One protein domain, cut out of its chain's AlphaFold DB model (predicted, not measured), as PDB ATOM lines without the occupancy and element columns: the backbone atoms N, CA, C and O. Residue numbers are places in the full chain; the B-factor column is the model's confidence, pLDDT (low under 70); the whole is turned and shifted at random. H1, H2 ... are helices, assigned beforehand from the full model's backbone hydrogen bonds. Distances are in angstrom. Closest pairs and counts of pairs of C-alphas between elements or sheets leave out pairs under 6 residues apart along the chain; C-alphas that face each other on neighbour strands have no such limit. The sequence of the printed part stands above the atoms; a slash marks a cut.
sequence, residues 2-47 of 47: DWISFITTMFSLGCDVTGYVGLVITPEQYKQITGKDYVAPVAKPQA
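AT A GLANCE: This is residues 2 to 47 of the 47 residues of the protein "XkdX family protein" of Lactobacillus fermentum 3872 (UniProt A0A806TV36). Little regular structure: two short helices, H1 and H2, pack together at a slant, a long loop of residues 13 to 26 joins them, and a tail follows H2, its residues 42 to 47 sticking out. The 46 printed residues hold H1 then H2 and no named strand; the class is all helix, with 18 residues in named elements. The whole is only just compact, close to loose, with a radius of gyration of the C-alphas of 11.0 A, and elongated, spanning 33 by 18 by 18 A.

HOW THE PARTS SIT: H1, residues 3 to 12, touches H2, residues 27 to 34; their closest C-alphas, of Thr 8 and Ile 33, are 6.1 A apart. They run the same way at a steep tilt of 42 degrees. In H1 and H2 every O i to N i+4 pair is within hydrogen-bond range.

IN THESE COORDINATES: H1 measures 14.2 A from C-alpha 3 at (1.696, 38.319, 22.327) to C-alpha 12. H2 measures 10.3 A and ends at C-alpha 34 at (-5.413, 25.639, 19.845).

THE WHOLE: The C-alphas farthest apart, of Asp 2 and Ala 47, are 34.6 A apart. The printed part has no cut. The link from H1 to H2 is long. Residues 42 to 47 stand free, with pLDDT under 70.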
ATOM      1  N   ASP A   2       6.186  38.907  23.580       85.56
ATOM      2  CA  ASP A   2       5.545  38.369  22.385       85.56
ATOM      3  C   ASP A   2       4.101  37.964  22.722       85.56
ATOM      4  O   ASP A   2       3.873  37.160  23.631       85.56
ATOM      5  N   TRP A   3       3.116  38.569  22.051       84.38
ATOM      6  CA  TRP A   3       1.696  38.319  22.327       84.38
ATOM      7  C   TRP A   3       1.319  36.851  22.097       84.38
ATOM      8  O   TRP A   3       0.483  36.320  22.824       84.38
ATOM      9  N   ILE A   4       1.988  36.161  21.167       87.81
ATOM     10  CA  ILE A   4       1.750  34.738  20.901       87.81
ATOM     11  C   ILE A   4       2.132  33.895  22.114       87.81
ATOM     12  O   ILE A   4       1.379  33.000  22.500       87.81
ATOM     13  N   SER A   5       3.262  34.200  22.761       90.50
ATOM     14  CA  SER A   5       3.675  33.500  23.980       90.50
ATOM     15  C   SER A   5       2.656  33.687  25.105       90.50
ATOM     16  O   SER A   5       2.298  32.712  25.760       90.50
ATOM     17  N   PHE A   6       2.122  34.901  25.281       90.19
ATOM     18  CA  PHE A   6       1.096  35.181  26.292       90.19
ATOM     19  C   PHE A   6      -0.184  34.363  26.060       90.19
ATOM     20  O   PHE A   6      -0.661  33.686  26.970       90.19
ATOM     21  N   ILE A   7      -0.708  34.367  24.832       91.44
ATOM     22  CA  ILE A   7      -1.907  33.599  24.470       91.44
ATOM     23  C   ILE A   7      -1.670  32.092  24.610       91.44
ATOM     24  O   ILE A   7      -2.535  31.378  25.110       91.44
ATOM     25  N   THR A   8      -0.491  31.603  24.224       90.81
ATOM     26  CA  THR A   8      -0.131  30.184  24.367       90.81
ATOM     27  C   THR A   8      -0.102  29.762  25.837       90.81
ATOM     28  O   THR A   8      -0.598  28.687  26.179       90.81
ATOM     29  N   THR A   9       0.417  30.614  26.729       92.88
ATOM     30  CA  THR A   9       0.367  30.378  28.178       92.88
ATOM     31  C   THR A   9      -1.070  30.391  28.695       92.88
ATOM     32  O   THR A   9      -1.452  29.459  29.394       92.88
ATOM     33  N   MET A  10      -1.891  31.375  28.313       91.38
ATOM     34  CA  MET A  10      -3.312  31.440  28.690       91.38
ATOM     35  C   MET A  10      -4.073  30.178  28.267       91.38
ATOM     36  O   MET A  10      -4.784  29.583  29.074       91.38
ATOM     37  N   PHE A  11      -3.873  29.725  27.029       91.88
ATOM     38  CA  PHE A  11      -4.480  28.494  26.533       91.88
ATOM     39  C   PHE A  11      -3.982  27.260  27.298       91.88
ATOM     40  O   PHE A  11      -4.781  26.406  27.675       91.88
ATOM     41  N   SER A  12      -2.681  27.190  27.598       91.88
ATOM     42  CA  SER A  12      -2.089  26.103  28.395       91.88
ATOM     43  C   SER A  12      -2.622  26.059  29.833       91.88
ATOM     44  O   SER A  12      -2.671  24.993  30.438       91.88
ATOM     45  N   LEU A  13      -3.053  27.203  30.372       91.88
ATOM     46  CA  LEU A  13      -3.739  27.322  31.664       91.88
ATOM     47  C   LEU A  13      -5.244  26.998  31.581       91.88
ATOM     48  O   LEU A  13      -5.934  27.032  32.597       91.88
ATOM     49  N   GLY A  14      -5.758  26.673  30.391       89.88
ATOM     50  CA  GLY A  14      -7.162  26.339  30.154       89.88
ATOM     51  C   GLY A  14      -8.076  27.547  29.948       89.88
ATOM     52  O   GLY A  14      -9.297  27.391  29.981       89.88
ATOM     53  N   CYS A  15      -7.528  28.748  29.736       89.44
ATOM     54  CA  CYS A  15      -8.333  29.917  29.401       89.44
ATOM     55  C   CYS A  15      -8.799  29.872  27.943       89.44
ATOM     56  O   CYS A  15      -8.068  29.458  27.039       89.44
ATOM     57  N   ASP A  16     -10.012  30.368  27.714       88.44
ATOM     58  CA  ASP A  16     -10.511  30.586  26.366       88.44
ATOM     59  C   ASP A  16      -9.797  31.779  25.725       88.44
ATOM     60  O   ASP A  16      -9.712  32.862  26.310       88.44
ATOM     61  N   VAL A  17      -9.268  31.562  24.519       90.38
ATOM     62  CA  VAL A  17      -8.513  32.581  23.784       90.38
ATOM     63  C   VAL A  17      -9.239  33.101  22.541       90.38
ATOM     64  O   VAL A  17      -8.659  33.854  21.758       90.38
ATOM     65  N   THR A  18     -10.514  32.743  22.355       90.06
ATOM     66  CA  THR A  18     -11.299  33.166  21.184       90.06
ATOM     67  C   THR A  18     -11.474  34.682  21.138       90.06
ATOM     68  O   THR A  18     -11.352  35.280  20.074       90.06
ATOM     69  N   GLY A  19     -11.646  35.326  22.296       87.88
ATOM     70  CA  GLY A  19     -11.794  36.781  22.400       87.88
ATOM     71  C   GLY A  19     -10.553  37.582  21.993       87.88
ATOM     72  O   GLY A  19     -10.656  38.782  21.768       87.88
ATOM     73  N   TYR A  20      -9.388  36.943  21.873       90.00
ATOM     74  CA  TYR A  20      -8.158  37.599  21.424       90.00
ATOM     75  C   TYR A  20      -8.004  37.592  19.901       90.00
ATOM     76  O   TYR A  20      -7.171  38.330  19.361       90.00
ATOM     77  N   VAL A  21      -8.797  36.775  19.204       90.31
ATOM     78  CA  VAL A  21      -8.753  36.660  17.750       90.31
ATOM     79  C   VAL A  21      -9.338  37.913  17.111       90.31
ATOM     80  O   VAL A  21     -10.475  38.290  17.372       90.31
ATOM     81  N   GLY A  22      -8.542  38.572  16.271       85.56
ATOM     82  CA  GLY A  22      -8.861  39.878  15.692       85.56
ATOM     83  C   GLY A  22      -8.474  41.069  16.576       85.56
ATOM     84  O   GLY A  22      -8.539  42.198  16.100       85.56
ATOM     85  N   LEU A  23      -8.030  40.837  17.820       87.75
ATOM     86  CA  LEU A  23      -7.471  41.878  18.694       87.75
ATOM     87  C   LEU A  23      -5.943  41.835  18.714       87.75
ATOM     88  O   LEU A  23      -5.287  42.839  18.453       87.75
ATOM     89  N   VAL A  24      -5.383  40.668  19.042       89.69
ATOM     90  CA  VAL A  24      -3.930  40.475  19.216       89.69
ATOM     91  C   VAL A  24      -3.383  39.259  18.472       89.69
ATOM     92  O   VAL A  24      -2.183  39.207  18.221       89.69
ATOM     93  N   ILE A  25      -4.239  38.304  18.096       91.06
ATOM     94  CA  ILE A  25      -3.876  37.150  17.262       91.06
ATOM     95  C   ILE A  25      -4.800  37.050  16.052       91.06
ATOM     96  O   ILE A  25      -5.952  37.484  16.093       91.06
ATOM     97  N   THR A  26      -4.320  36.445  14.972       91.69
ATOM     98  CA  THR A  26      -5.141  36.127  13.799       91.69
ATOM     99  C   THR A  26      -5.866  34.783  13.964       91.69
ATOM    100  O   THR A  26      -5.464  33.958  14.791       91.69
ATOM    101  N   PRO A  27      -6.920  34.507  13.172       90.88
ATOM    102  CA  PRO A  27      -7.574  33.193  13.145       90.88
ATOM    103  C   PRO A  27      -6.604  32.046  12.827       90.88
ATOM    104  O   PRO A  27      -6.721  30.951  13.376       90.88
ATOM    105  N   GLU A  28      -5.612  32.308  11.975       91.81
ATOM    106  CA  GLU A  28      -4.560  31.349  11.634       91.81
ATOM    107  C   GLU A  28      -3.668  31.045  12.842       91.81
ATOM    108  O   GLU A  28      -3.387  29.882  13.132       91.81
ATOM    109  N   GLN A  29      -3.284  32.073  13.602       91.12
ATOM    110  CA  GLN A  29      -2.509  31.911  14.834       91.12
ATOM    111  C   GLN A  29      -3.319  31.200  15.922       91.12
ATOM    112  O   GLN A  29      -2.802  30.317  16.599       91.12
ATOM    113  N   TYR A  30      -4.610  31.510  16.053       92.00
ATOM    114  CA  TYR A  30      -5.509  30.775  16.942       92.00
ATOM    115  C   TYR A  30      -5.535  29.280  16.607       92.00
ATOM    116  O   TYR A  30      -5.451  28.443  17.510       92.00
ATOM    117  N   LYS A  31      -5.578  28.933  15.317       92.31
ATOM    118  CA  LYS A  31      -5.509  27.543  14.857       92.31
ATOM    119  C   LYS A  31      -4.167  26.891  15.176       92.31
ATOM    120  O   LYS A  31      -4.150  25.738  15.590       92.31
ATOM    121  N   GLN A  32      -3.059  27.618  15.046       91.69
ATOM    122  CA  GLN A  32      -1.732  27.120  15.424       91.69
ATOM    123  C   GLN A  32      -1.604  26.851  16.932       91.69
ATOM    124  O   GLN A  32      -0.961  25.880  17.316       91.69
ATOM    125  N   ILE A  33      -2.225  27.679  17.778       90.31
ATOM    126  CA  ILE A  33      -2.145  27.563  19.244       90.31
ATOM    127  C   ILE A  33      -3.093  26.479  19.770       90.31
ATOM    128  O   ILE A  33      -2.717  25.673  20.617       90.31
ATOM    129  N   THR A  34      -4.335  26.470  19.284       88.88
ATOM    130  CA  THR A  34      -5.413  25.639  19.845       88.88
ATOM    131  C   THR A  34      -5.670  24.351  19.064       88.88
ATOM    132  O   THR A  34      -6.365  23.463  19.557       88.88
ATOM    133  N   GLY A  35      -5.172  24.259  17.827       89.88
ATOM    134  CA  GLY A  35      -5.508  23.195  16.879       89.88
ATOM    135  C   GLY A  35      -6.939  23.267  16.331       89.88
ATOM    136  O   GLY A  35      -7.348  22.373  15.593       89.88
ATOM    137  N   LYS A  36      -7.717  24.298  16.686       88.31
ATOM    138  CA  LYS A  36      -9.125  24.452  16.300       88.31
ATOM    139  C   LYS A  36      -9.291  25.589  15.304       88.31
ATOM    140  O   LYS A  36      -8.647  26.629  15.425       88.31
ATOM    141  N   ASP A  37     -10.197  25.420  14.349       89.50
ATOM    142  CA  ASP A  37     -10.631  26.536  13.517       89.50
ATOM    143  C   ASP A  37     -11.368  27.565  14.381       89.50
ATOM    144  O   ASP A  37     -12.233  27.228  15.196       89.50
ATOM    145  N   TYR A  38     -10.978  28.829  14.228       88.25
ATOM    146  CA  TYR A  38     -11.646  29.924  14.912       88.25
ATOM    147  C   TYR A  38     -13.049  30.100  14.334       88.25
ATOM    148  O   TYR A  38     -13.213  30.389  13.148       88.25
ATOM    149  N   VAL A  39     -14.056  29.964  15.191       85.69
ATOM    150  CA  VAL A  39     -15.439  30.292  14.858       85.69
ATOM    151  C   VAL A  39     -15.757  31.597  15.561       85.69
ATOM    152  O   VAL A  39     -15.804  31.639  16.790       85.69
ATOM    153  N   ALA A  40     -15.951  32.660  14.780       78.56
ATOM    154  CA  ALA A  40     -16.353  33.942  15.332       78.56
ATOM    155  C   ALA A  40     -17.638  33.745  16.153       78.56
ATOM    156  O   ALA A  40     -18.605  33.175  15.628       78.56
ATOM    157  N   PRO A  41     -17.669  34.170  17.429       70.38
ATOM    158  CA  PRO A  41     -18.886  34.084  18.207       70.38
ATOM    159  C   PRO A  41     -19.954  34.894  17.476       70.38
ATOM    160  O   PRO A  41     -19.740  36.058  17.135       70.38
ATOM    161  N   VAL A  42     -21.097  34.261  17.195       63.69
ATOM    162  CA  VAL A  42     -22.272  34.961  16.674       63.69
ATOM    163  C   VAL A  42     -22.570  36.061  17.678       63.69
ATOM    164  O   VAL A  42     -22.920  35.762  18.820       63.69
ATOM    165  N   ALA A  43     -22.340  37.312  17.273       58.38
ATOM    166  CA  ALA A  43     -22.538  38.473  18.117       58.38
ATOM    167  C   ALA A  43     -23.956  38.403  18.690       58.38
ATOM    168  O   ALA A  43     -24.936  38.627  17.978       58.38
ATOM    169  N   LYS A  44     -24.084  38.044  19.971       53.06
ATOM    170  CA  LYS A  44     -25.327  38.323  20.678       53.06
ATOM    171  C   LYS A  44     -25.410  39.844  20.735       53.06
ATOM    172  O   LYS A  44     -24.416  40.451  21.142       53.06
ATOM    173  N   PRO A  45     -26.528  40.454  20.301       48.47
ATOM    174  CA  PRO A  45     -26.701  41.887  20.452       48.47
ATOM    175  C   PRO A  45     -26.438  42.206  21.919       48.47
ATOM    176  O   PRO A  45     -27.028  41.591  22.808       48.47
ATOM    177  N   GLN A  46     -25.449  43.065  22.144       53.06
ATOM    178  CA  GLN A  46     -25.116  43.577  23.459       53.06
ATOM    179  C   GLN A  46     -26.344  44.366  23.921       53.06
ATOM    180  O   GLN A  46     -26.605  45.451  23.404       53.06
ATOM    181  N   ALA A  47     -27.163  43.719  24.753       45.00
ATOM    182  CA  ALA A  47     -28.391  44.261  25.326       45.00
ATOM    183  C   ALA A  47     -28.078  45.188  26.502       45.00
ATOM    184  O   ALA A  47     -27.089  44.902  27.220       45.00
TER     185      ALA A  47